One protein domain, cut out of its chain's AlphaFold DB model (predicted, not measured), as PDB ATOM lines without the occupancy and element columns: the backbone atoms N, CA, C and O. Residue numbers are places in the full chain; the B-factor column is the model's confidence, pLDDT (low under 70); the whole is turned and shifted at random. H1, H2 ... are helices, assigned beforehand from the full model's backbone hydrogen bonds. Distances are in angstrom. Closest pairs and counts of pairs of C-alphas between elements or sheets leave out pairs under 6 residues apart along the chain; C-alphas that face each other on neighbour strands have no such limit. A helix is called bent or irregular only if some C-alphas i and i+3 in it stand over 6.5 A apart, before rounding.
ATOM      1  N   GLY A  27      10.207  72.525 -59.251       80.00
ATOM      2  CA  GLY A  27      10.705  71.405 -60.053       80.00
ATOM      3  C   GLY A  27      11.891  70.697 -59.393       80.00
ATOM      4  O   GLY A  27      11.927  69.469 -59.354       80.00
ATOM      5  N   ALA A  28      12.821  71.456 -58.802       82.94
ATOM      6  CA  ALA A  28      13.964  70.898 -58.081       82.94
ATOM      7  C   ALA A  28      13.546  70.113 -56.823       82.94
ATOM      8  O   ALA A  28      14.047  69.014 -56.596       82.94
ATOM      9  N   ILE A  29      12.597  70.629 -56.034       87.81
ATOM     10  CA  ILE A  29      12.043  69.919 -54.871       87.81
ATOM     11  C   ILE A  29      11.337  68.639 -55.313       87.81
ATOM     12  O   ILE A  29      11.560  67.586 -54.722       87.81
ATOM     13  N   LEU A  30      10.519  68.703 -56.365       87.81
ATOM     14  CA  LEU A  30       9.804  67.531 -56.865       87.81
ATOM     15  C   LEU A  30      10.773  66.453 -57.377       87.81
ATOM     16  O   LEU A  30      10.576  65.265 -57.116       87.81
ATOM     17  N   ALA A  31      11.852  66.862 -58.048       86.69
ATOM     18  CA  ALA A  31      12.916  65.967 -58.485       86.69
ATOM     19  C   ALA A  31      13.652  65.330 -57.295       86.69
ATOM     20  O   ALA A  31      13.831  64.113 -57.278       86.69
ATOM     21  N   LEU A  32      14.009  66.110 -56.268       91.06
ATOM     22  CA  LEU A  32      14.627  65.594 -55.040       91.06
ATOM     23  C   LEU A  32      13.716  64.603 -54.312       91.06
ATOM     24  O   LEU A  32      14.178  63.542 -53.901       91.06
ATOM     25  N   LEU A  33      12.424  64.912 -54.195       91.75
ATOM     26  CA  LEU A  33      11.439  64.020 -53.585       91.75
ATOM     27  C   LEU A  33      11.290  62.724 -54.376       91.75
ATOM     28  O   LEU A  33      11.244  61.651 -53.784       91.75
ATOM     29  N   THR A  34      11.266  62.808 -55.704       91.31
ATOM     30  CA  THR A  34      11.166  61.630 -56.573       91.31
ATOM     31  C   THR A  34      12.426  60.776 -56.476       91.31
ATOM     32  O   THR A  34      12.338  59.555 -56.377       91.31
ATOM     33  N   MET A  35      13.604  61.400 -56.431       90.50
ATOM     34  CA  MET A  35      14.872  60.699 -56.256       90.50
ATOM     35  C   MET A  35      14.962  60.035 -54.875       90.50
ATOM     36  O   MET A  35      15.358  58.874 -54.774       90.50
ATOM     37  N   ALA A  36      14.521  60.723 -53.819       90.75
ATOM     38  CA  ALA A  36      14.430  60.170 -52.471       90.75
ATOM     39  C   ALA A  36      13.415  59.020 -52.390       90.75
ATOM     40  O   ALA A  36      13.699  57.999 -51.767       90.75
ATOM     41  N   ALA A  37      12.264  59.143 -53.056       90.88
ATOM     42  CA  ALA A  37      11.265  58.085 -53.142       90.88
ATOM     43  C   ALA A  37      11.811  56.867 -53.894       90.88
ATOM     44  O   ALA A  37      11.683  55.748 -53.406       90.88
ATOM     45  N   ALA A  38      12.487  57.065 -55.028       90.06
ATOM     46  CA  ALA A  38      13.126  55.988 -55.777       90.06
ATOM     47  C   ALA A  38      14.206  55.284 -54.944       90.06
ATOM     48  O   ALA A  38      14.256  54.054 -54.909       90.06
ATOM     49  N   PHE A  39      15.025  56.049 -54.216       88.31
ATOM     50  CA  PHE A  39      16.007  55.489 -53.292       88.31
ATOM     51  C   PHE A  39      15.336  54.713 -52.154       88.31
ATOM     52  O   PHE A  39      15.755  53.605 -51.843       88.31
ATOM     53  N   GLY A  40      14.266  55.253 -51.568       85.75
ATOM     54  CA  GLY A  40      13.498  54.601 -50.510       85.75
ATOM     55  C   GLY A  40      12.848  53.297 -50.971       85.75
ATOM     56  O   GLY A  40      12.968  52.280 -50.292       85.75
ATOM     57  N   VAL A  41      12.225  53.292 -52.150       88.75
ATOM     58  CA  VAL A  41      11.623  52.095 -52.754       88.75
ATOM     59  C   VAL A  41      12.699  51.073 -53.112       88.75
ATOM     60  O   VAL A  41      12.542  49.899 -52.793       88.75
ATOM     61  N   GLY A  42      13.817  51.500 -53.705       86.44
ATOM     62  CA  GLY A  42      14.952  50.625 -53.996       86.44
ATOM     63  C   GLY A  42      15.539  50.011 -52.725       86.44
ATOM     64  O   GLY A  42      15.723  48.798 -52.641       86.44
ATOM     65  N   PHE A  43      15.754  50.820 -51.690       85.69
ATOM     66  CA  PHE A  43      16.220  50.354 -50.388       85.69
ATOM     67  C   PHE A  43      15.242  49.357 -49.762       85.69
ATOM     68  O   PHE A  43      15.662  48.307 -49.282       85.69
ATOM     69  N   LEU A  44      13.938  49.634 -49.811       87.31
ATOM     70  CA  LEU A  44      12.913  48.733 -49.292       87.31
ATOM     71  C   LEU A  44      12.824  47.434 -50.107       87.31
ATOM     72  O   LEU A  44      12.637  46.367 -49.533       87.31
ATOM     73  N   ALA A  45      13.021  47.486 -51.423       84.12
ATOM     74  CA  ALA A  45      13.060  46.296 -52.266       84.12
ATOM     75  C   ALA A  45      14.286  45.419 -51.963       84.12
ATOM     76  O   ALA A  45      14.173  44.195 -51.909       84.12
ATOM     77  N   LEU A  46      15.456  46.022 -51.723       80.69
ATOM     78  CA  LEU A  46      16.670  45.271 -51.400       80.69
ATOM     79  C   LEU A  46      16.698  44.771 -49.951       80.69
ATOM     80  O   LEU A  46      17.104  43.634 -49.717       80.69
ATOM     81  N   PHE A  47      16.290  45.603 -48.997       85.56
ATOM     82  CA  PHE A  47      16.504  45.392 -47.563       85.56
ATOM     83  C   PHE A  47      15.211  45.332 -46.750       85.56
ATOM     84  O   PHE A  47      15.270  45.267 -45.524       85.56
ATOM     85  N   GLY A  48      14.036  45.324 -47.379       84.56
ATOM     86  CA  GLY A  48      12.750  45.325 -46.674       84.56
ATOM     87  C   GLY A  48      12.605  44.160 -45.703       84.56
ATOM     88  O   GLY A  48      12.174  44.358 -44.569       84.56
ATOM     89  N   ARG A  49      13.077  42.966 -46.082       85.75
ATOM     90  CA  ARG A  49      13.112  41.798 -45.187       85.75
ATOM     91  C   ARG A  49      13.966  42.055 -43.942       85.75
ATOM     92  O   ARG A  49      13.561  41.722 -42.835       85.75
ATOM     93  N   THR A  50      15.122  42.681 -44.125       87.50
ATOM     94  CA  THR A  50      16.061  43.065 -43.062       87.50
ATOM     95  C   THR A  50      15.461  44.131 -42.144       87.50
ATOM     96  O   THR A  50      15.620  44.071 -40.928       87.50
ATOM     97  N   LEU A  51      14.713  45.073 -42.719       88.75
ATOM     98  CA  LEU A  51      13.995  46.138 -42.021       88.75
ATOM     99  C   LEU A  51      12.889  45.570 -41.123       88.75
ATOM    100  O   LEU A  51      12.810  45.910 -39.943       88.75
ATOM    101  N   VAL A  52      12.088  44.644 -41.662       89.31
ATOM    102  CA  VAL A  52      11.062  43.908 -40.909       89.31
ATOM    103  C   VAL A  52      11.704  43.053 -39.819       89.31
ATOM    104  O   VAL A  52      11.245  43.087 -38.681       89.31
ATOM    105  N   ALA A  53      12.792  42.341 -40.118       87.06
ATOM    106  CA  ALA A  53      13.512  41.547 -39.125       87.06
ATOM    107  C   ALA A  53      14.039  42.418 -37.974       87.06
ATOM    108  O   ALA A  53      13.816  42.094 -36.812       87.06
ATOM    109  N   ALA A  54      14.660  43.562 -38.273       89.12
ATOM    110  CA  ALA A  54      15.133  44.497 -37.255       89.12
ATOM    111  C   ALA A  54      13.983  45.068 -36.407       89.12
ATOM    112  O   ALA A  54      14.137  45.262 -35.198       89.12
ATOM    113  N   LEU A  55      12.820  45.310 -37.020       90.94
ATOM    114  CA  LEU A  55      11.626  45.777 -36.318       90.94
ATOM    115  C   LEU A  55      11.058  44.696 -35.390       90.94
ATOM    116  O   LEU A  55      10.779  44.978 -34.225       90.94
ATOM    117  N   LEU A  56      10.944  43.461 -35.881       91.69
ATOM    118  CA  LEU A  56      10.509  42.309 -35.092       91.69
ATOM    119  C   LEU A  56      11.454  42.055 -33.927       91.69
ATOM    120  O   LEU A  56      10.997  41.888 -32.805       91.69
ATOM    121  N   VAL A  57      12.764  42.105 -34.164       88.50
ATOM    122  CA  VAL A  57      13.766  41.988 -33.106       88.50
ATOM    123  C   VAL A  57      13.553  43.080 -32.069       88.50
ATOM    124  O   VAL A  57      13.437  42.765 -30.895       88.50
ATOM    125  N   ARG A  58      13.395  44.346 -32.462       88.19
ATOM    126  CA  ARG A  58      13.128  45.427 -31.502       88.19
ATOM    127  C   ARG A  58      11.871  45.187 -30.649       88.19
ATOM    128  O   ARG A  58      11.872  45.568 -29.482       88.19
ATOM    129  N   LEU A  59      10.817  44.606 -31.223       89.38
ATOM    130  CA  LEU A  59       9.552  44.329 -30.530       89.38
ATOM    131  C   LEU A  59       9.629  43.094 -29.626       89.38
ATOM    132  O   LEU A  59       9.135  43.122 -28.505       89.38
ATOM    133  N   LEU A  60      10.258  42.024 -30.110       90.06
ATOM    134  CA  LEU A  60      10.325  40.731 -29.432       90.06
ATOM    135  C   LEU A  60      11.454  40.668 -28.400       90.06
ATOM    136  O   LEU A  60      11.333  39.961 -27.406       90.06
ATOM    137  N   TRP A  61      12.538  41.422 -28.585       88.38
ATOM    138  CA  TRP A  61      13.680  41.416 -27.672       88.38
ATOM    139  C   TRP A  61      13.328  41.690 -26.205       88.38
ATOM    140  O   TRP A  61      13.753  40.898 -25.369       88.38
ATOM    141  N   PRO A  62      12.552  42.738 -25.849       86.12
ATOM    142  CA  PRO A  62      12.196  42.979 -24.449       86.12
ATOM    143  C   PRO A  62      11.290  41.894 -23.849       86.12
ATOM    144  O   PRO A  62      11.161  41.836 -22.633       86.12
ATOM    145  N   LEU A  63      10.651  41.058 -24.677       87.94
ATOM    146  CA  LEU A  63       9.842  39.924 -24.219       87.94
ATOM    147  C   LEU A  63      10.694  38.672 -23.972       87.94
ATOM    148  O   LEU A  63      10.330  37.836 -23.153       87.94
ATOM    149  N   LEU A  64      11.810  38.535 -24.694       88.06
ATOM    150  CA  LEU A  64      12.673  37.352 -24.665       88.06
ATOM    151  C   LEU A  64      13.878  37.504 -23.728       88.06
ATOM    152  O   LEU A  64      14.382  36.503 -23.224       88.06
ATOM    153  N   PHE A  65      14.357  38.731 -23.501       87.44
ATOM    154  CA  PHE A  65      15.603  38.995 -22.780       87.44
ATOM    155  C   PHE A  65      15.436  40.019 -21.658       87.44
ATOM    156  O   PHE A  65      14.672  40.978 -21.772       87.44
ATOM    157  N   SER A  66      16.224  39.859 -20.590       86.38
ATOM    158  CA  SER A  66      16.273  40.824 -19.491       86.38
ATOM    159  C   SER A  66      16.952  42.139 -19.906       86.38
ATOM    160  O   SER A  66      17.760  42.206 -20.846       86.38
ATOM    161  N   ALA A  67      16.647  43.212 -19.174       85.38
ATOM    162  CA  ALA A  67      17.291  44.513 -19.366       85.38
ATOM    163  C   ALA A  67      18.805  44.456 -19.076       85.38
ATOM    164  O   ALA A  67      19.587  45.113 -19.761       85.38
ATOM    165  N   GLU A  68      19.227  43.627 -18.119       87.06
ATOM    166  CA  GLU A  68      20.637  43.393 -17.777       87.06
ATOM    167  C   GLU A  68      21.400  42.767 -18.945       87.06
ATOM    168  O   GLU A  68      22.454  43.268 -19.341       87.06
ATOM    169  N   PHE A  69      20.825  41.732 -19.567       84.00
ATOM    170  CA  PHE A  69      21.395  41.113 -20.761       84.00
ATOM    171  C   PHE A  69      21.474  42.112 -21.920       84.00
ATOM    172  O   PHE A  69      22.494  42.226 -22.596       84.00
ATOM    173  N   THR A  70      20.422  42.907 -22.117       84.81
ATOM    174  CA  THR A  70      20.390  43.944 -23.159       84.81
ATOM    175  C   THR A  70      21.468  45.007 -22.938       84.81
ATOM    176  O   THR A  70      22.128  45.420 -23.894       84.81
ATOM    177  N   ARG A  71      21.710  45.402 -21.682       86.81
ATOM    178  CA  ARG A  71      22.768  46.346 -21.314       86.81
ATOM    179  C   ARG A  71      24.158  45.768 -21.547       86.81
ATOM    180  O   ARG A  71      25.025  46.499 -22.013       86.81
ATOM    181  N   TRP A  72      24.350  44.478 -21.293       88.25
ATOM    182  CA  TRP A  72      25.598  43.783 -21.602       88.25
ATOM    183  C   TRP A  72      25.865  43.711 -23.117       88.25
ATOM    184  O   TRP A  72      26.963  44.043 -23.553       88.25
ATOM    185  N   VAL A  73      24.857  43.373 -23.934       84.38
ATOM    186  CA  VAL A  73      25.010  43.245 -25.400       84.38
ATOM    187  C   VAL A  73      25.122  44.600 -26.109       84.38
ATOM    188  O   VAL A  73      25.963  44.782 -26.986       84.38
ATOM    189  N   PHE A  74      24.252  45.558 -25.778       83.69
ATOM    190  CA  PHE A  74      24.110  46.813 -26.533       83.69
ATOM    191  C   PHE A  74      24.677  48.049 -25.824       83.69
ATOM    192  O   PHE A  74      24.669  49.139 -26.417       83.69
ATOM    193  N   GLY A  75      25.136  47.908 -24.576       84.75
ATOM    194  CA  GLY A  75      25.572  49.022 -23.730       84.75
ATOM    195  C   GLY A  75      24.432  49.957 -23.313       84.75
ATOM    196  O   GLY A  75      24.688  51.081 -22.893       84.75
ATOM    197  N   ALA A  76      23.174  49.542 -23.485       81.19
ATOM    198  CA  ALA A  76      21.992  50.366 -23.257       81.19
ATOM    199  C   ALA A  76      20.859  49.538 -22.642       81.19
ATOM    200  O   ALA A  76      20.750  48.344 -22.898       81.19
ATOM    201  N   GLU A  77      19.977  50.182 -21.879       76.31
ATOM    202  CA  GLU A  77      18.821  49.518 -21.254       76.31
ATOM    203  C   GLU A  77      17.784  49.023 -22.270       76.31
ATOM    204  O   GLU A  77      16.961  48.165 -21.963       76.31
ATOM    205  N   ARG A  78      17.806  49.566 -23.493       77.69
ATOM    206  CA  ARG A  78      16.896  49.192 -24.574       77.69
ATOM    207  C   ARG A  78      17.647  48.976 -25.874       77.69
ATOM    208  O   ARG A  78      18.623  49.661 -26.183       77.69
ATOM    209  N   VAL A  79      17.113  48.066 -26.679       83.56
ATOM    210  CA  VAL A  79      17.598  47.808 -28.030       83.56
ATOM    211  C   VAL A  79      17.316  49.011 -28.928       83.56
ATOM    212  O   VAL A  79      16.167  49.387 -29.170       83.56
ATOM    213  N   VAL A  80      18.383  49.613 -29.451       87.38
ATOM    214  CA  VAL A  80      18.298  50.738 -30.386       87.38
ATOM    215  C   VAL A  80      18.106  50.198 -31.799       87.38
ATOM    216  O   VAL A  80      18.970  49.492 -32.317       87.38
ATOM    217  N   PHE A  81      16.998  50.575 -32.443       86.38
ATOM    218  CA  PHE A  81      16.636  50.085 -33.780       86.38
ATOM    219  C   PHE A  81      17.764  50.221 -34.801       86.38
ATOM    220  O   PHE A  81      18.060  49.260 -35.495       86.38
ATOM    221  N   TRP A  82      18.423  51.382 -34.865       85.81
ATOM    222  CA  TRP A  82      19.480  51.619 -35.851       85.81
ATOM    223  C   TRP A  82      20.677  50.678 -35.676       85.81
ATOM    224  O   TRP A  82      21.206  50.183 -36.665       85.81
ATOM    225  N   LYS A  83      21.061  50.351 -34.431       88.25
ATOM    226  CA  LYS A  83      22.144  49.389 -34.165       88.25
ATOM    227  C   LYS A  83      21.791  48.003 -34.706       88.25
ATOM    228  O   LYS A  83      22.607  47.380 -35.372       88.25
ATOM    229  N   VAL A  84      20.561  47.552 -34.453       88.75
ATOM    230  CA  VAL A  84      20.057  46.268 -34.958       88.75
ATOM    231  C   VAL A  84      19.960  46.289 -36.476       88.75
ATOM    232  O   VAL A  84      20.452  45.377 -37.126       88.75
ATOM    233  N   LEU A  85      19.386  47.344 -37.052       88.94
ATOM    234  CA  LEU A  85      19.251  47.476 -38.495       88.94
ATOM    235  C   LEU A  85      20.613  47.394 -39.184       88.94
ATOM    236  O   LEU A  85      20.756  46.599 -40.101       88.94
ATOM    237  N   VAL A  86      21.613  48.151 -38.719       90.31
ATOM    238  CA  VAL A  86      22.974  48.132 -39.280       90.31
ATOM    239  C   VAL A  86      23.621  46.756 -39.132       90.31
ATOM    240  O   VAL A  86      24.223  46.274 -40.089       90.31
ATOM    241  N   LEU A  87      23.463  46.097 -37.979       89.81
ATOM    242  CA  LEU A  87      23.979  44.743 -37.753       89.81
ATOM    243  C   LEU A  87      23.395  43.754 -38.774       89.81
ATOM    244  O   LEU A  87      24.132  43.046 -39.457       89.81
ATOM    245  N   PHE A  88      22.070  43.745 -38.916       88.69
ATOM    246  CA  PHE A  88      21.373  42.873 -39.854       88.69
ATOM    247  C   PHE A  88      21.682  43.227 -41.315       88.69
ATOM    248  O   PHE A  88      21.826  42.322 -42.134       88.69
ATOM    249  N   LEU A  89      21.832  44.514 -41.649       89.12
ATOM    250  CA  LEU A  89      22.241  44.946 -42.988       89.12
ATOM    251  C   LEU A  89      23.648  44.440 -43.314       89.12
ATOM    252  O   LEU A  89      23.870  43.920 -44.402       89.12
ATOM    253  N   GLY A  90      24.580  44.558 -42.365       89.25
ATOM    254  CA  GLY A  90      25.946  44.067 -42.510       89.25
ATOM    255  C   GLY A  90      25.977  42.565 -42.765       89.25
ATOM    256  O   GLY A  90      26.594  42.124 -43.731       89.25
ATOM    257  N   VAL A  91      25.245  41.784 -41.965       88.00
ATOM    258  CA  VAL A  91      25.132  40.329 -42.155       88.00
ATOM    259  C   VAL A  91      24.495  39.987 -43.504       88.00
ATOM    260  O   VAL A  91      25.003  39.109 -44.192       88.00
ATOM    261  N   ASP A  92      23.432  40.681 -43.922       87.00
ATOM    262  CA  ASP A  92      22.768  40.426 -45.210       87.00
ATOM    263  C   ASP A  92      23.687  40.746 -46.402       87.00
ATOM    264  O   ASP A  92      23.771  39.966 -47.351       87.00
ATOM    265  N   VAL A  93      24.441  41.849 -46.340       88.12
ATOM    266  CA  VAL A  93      25.428  42.217 -47.368       88.12
ATOM    267  C   VAL A  93      26.564  41.197 -47.426       88.12
ATOM    268  O   VAL A  93      26.920  40.745 -48.515       88.12
ATOM    269  N   ILE A  94      27.105  40.798 -46.271       87.88
ATOM    270  CA  ILE A  94      28.146  39.769 -46.178       87.88
ATOM    271  C   ILE A  94      27.617  38.450 -46.751       87.88
ATOM    272  O   ILE A  94      28.238  37.886 -47.647       87.88
ATOM    273  N   ALA A  95      26.440  37.991 -46.324       85.75
ATOM    274  CA  ALA A  95      25.833  36.759 -46.817       85.75
ATOM    275  C   ALA A  95      25.660  36.781 -48.343       85.75
ATOM    276  O   ALA A  95      26.068  35.843 -49.023       85.75
ATOM    277  N   ARG A  96      25.143  37.878 -48.914       83.38
ATOM    278  CA  ARG A  96      25.027  38.030 -50.375       83.38
ATOM    279  C   ARG A  96      26.379  37.996 -51.082       83.38
ATOM    280  O   ARG A  96      26.465  37.450 -52.180       83.38
ATOM    281  N   LEU A  97      27.418  38.581 -50.487       85.06
ATOM    282  CA  LEU A  97      28.764  38.593 -51.058       85.06
ATOM    283  C   LEU A  97      29.392  37.192 -51.063       85.06
ATOM    284  O   LEU A  97      29.986  36.796 -52.065       85.06
ATOM    285  N   PHE A  98      29.234  36.438 -49.973       82.69
ATOM    286  CA  PHE A  98      29.748  35.073 -49.850       82.69
ATOM    287  C   PHE A  98      28.980  34.083 -50.739       82.69
ATOM    288  O   PHE A  98      29.605  33.359 -51.510       82.69
ATOM    289  N   VAL A  99      27.643  34.135 -50.754       73.00
ATOM    290  CA  VAL A  99      26.810  33.271 -51.616       73.00
ATOM    291  C   VAL A  99      27.094  33.513 -53.102       73.00
ATOM    292  O   VAL A  99      27.158  32.572 -53.891       73.00
ATOM    293  N   ARG A 100      27.330  34.767 -53.516       63.72
ATOM    294  CA  ARG A 100      27.722  35.067 -54.906       63.72
ATOM    295  C   ARG A 100      29.119  34.564 -55.267       63.72
ATOM    296  O   ARG A 100      29.367  34.329 -56.445       63.72
ATOM    297  N   ARG A 101      30.025  34.408 -54.295       59.41
ATOM    298  CA  ARG A 101      31.371  33.865 -54.535       59.41
ATOM    299  C   ARG A 101      31.369  32.350 -54.729       59.41
ATOM    300  O   ARG A 101      32.130  31.869 -55.558       59.41
ATOM    301  N   GLU A 102      30.504  31.620 -54.032       56.62
ATOM    302  CA  GLU A 102      30.404  30.156 -54.172       56.62
ATOM    303  C   GLU A 102      29.702  29.709 -55.467       56.62
ATOM    304  O   GLU A 102      29.911  28.592 -55.929       56.62
ATOM    305  N   LEU A 103      28.932  30.592 -56.113       56.00
ATOM    306  CA  LEU A 103      28.257  30.324 -57.392       56.00
ATOM    307  C   LEU A 103      29.143  30.512 -58.638       56.00
ATOM    308  O   LEU A 103      28.657  30.323 -59.752       56.00
ATOM    309  N   TRP A 104      30.428  30.856 -58.486       53.50
ATOM    310  CA  TRP A 104      31.380  30.912 -59.601       53.50
ATOM    311  C   TRP A 104      32.424  29.796 -59.481       53.50
ATOM    312  O   TRP A 104      33.551  30.052 -59.043       53.50
TER     313      TRP A 104
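This is residues 27 to 104 of the 107 residues of an uncharacterized protein of Elusimicrobia bacterium (UniProt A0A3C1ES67). A long helix, H1, is bent into a corner, and the last helix, H3, crosses its second arm, H1b, at a steep angle, while the short helix H2 lies where the chain turns back between them. Two ends stick out from this small body: residues 27 to 42 of the first arm, H1a, and residues 94 to 104, mostly the far part of H3. The printed part has 78 residues with three named helices, in the order H1, H2, H3, and no named strand; its class is all helix. The whole is only just loose, close to extended, with a radius of gyration of the C-alphas of 16.8 A, and flat, spanning 51 by 42 by 18 A.

H1, residues 27 to 64, was assigned as one helix by its hydrogen bonds but is bent: C-alphas 46 and 49 are 8.0 A apart. Its arms are H1a, residues 27 to 46, and H1b, residues 49 to 64. H1a and H1b are close but not clearly touching, with their closest C-alphas, those of Leu 44 and Leu 51, 7.8 A apart; they run the same way at a steep tilt of 65 degrees. H1b has a kink of 31 degrees near residue 58 and is irregular, with C-alphas 59 and 62 6.8 A apart. H1b and H2, residues 67 to 74, meet only through their tight link of 2 residues. H2 and H3, residues 81 to 102, are only just apart, their closest C-alphas being 8.3 A from each other. H3 touches H1b, with the C-alphas of Ala 54 and Leu 85 closest at 5.2 A. H1b and H3 run opposite ways at a steep tilt of 51 degrees. H1a is apart from H2 and from H3. Every O i to N i+4 pair is within hydrogen-bond range in H1a, H2 and H3; in H1b 10 of 12 are.

H1a begins at C-alpha 27, at (10.705, 71.405, -60.053), and is 28.2 A long from first to last C-alpha. H1b begins at C-alpha 49, at (13.112, 41.798, -45.187), and measures 21.0 A. H2 has 8 residues. H3 is 31.7 A long and ends at C-alpha 102, at (30.404, 30.156, -54.172).

The two C-alphas farthest apart are those of Gly 27 and Glu 68, at 51.7 A. Without the stretches that stand free, the body has 51 residues and spans 35 by 18 by 13 A. The printed part has no cut. The link from H2 to H3 is short, with 6 residues, and no link is long. The mean pLDDT of the printed part is 84.9, and residues 100 to 104 are under 70.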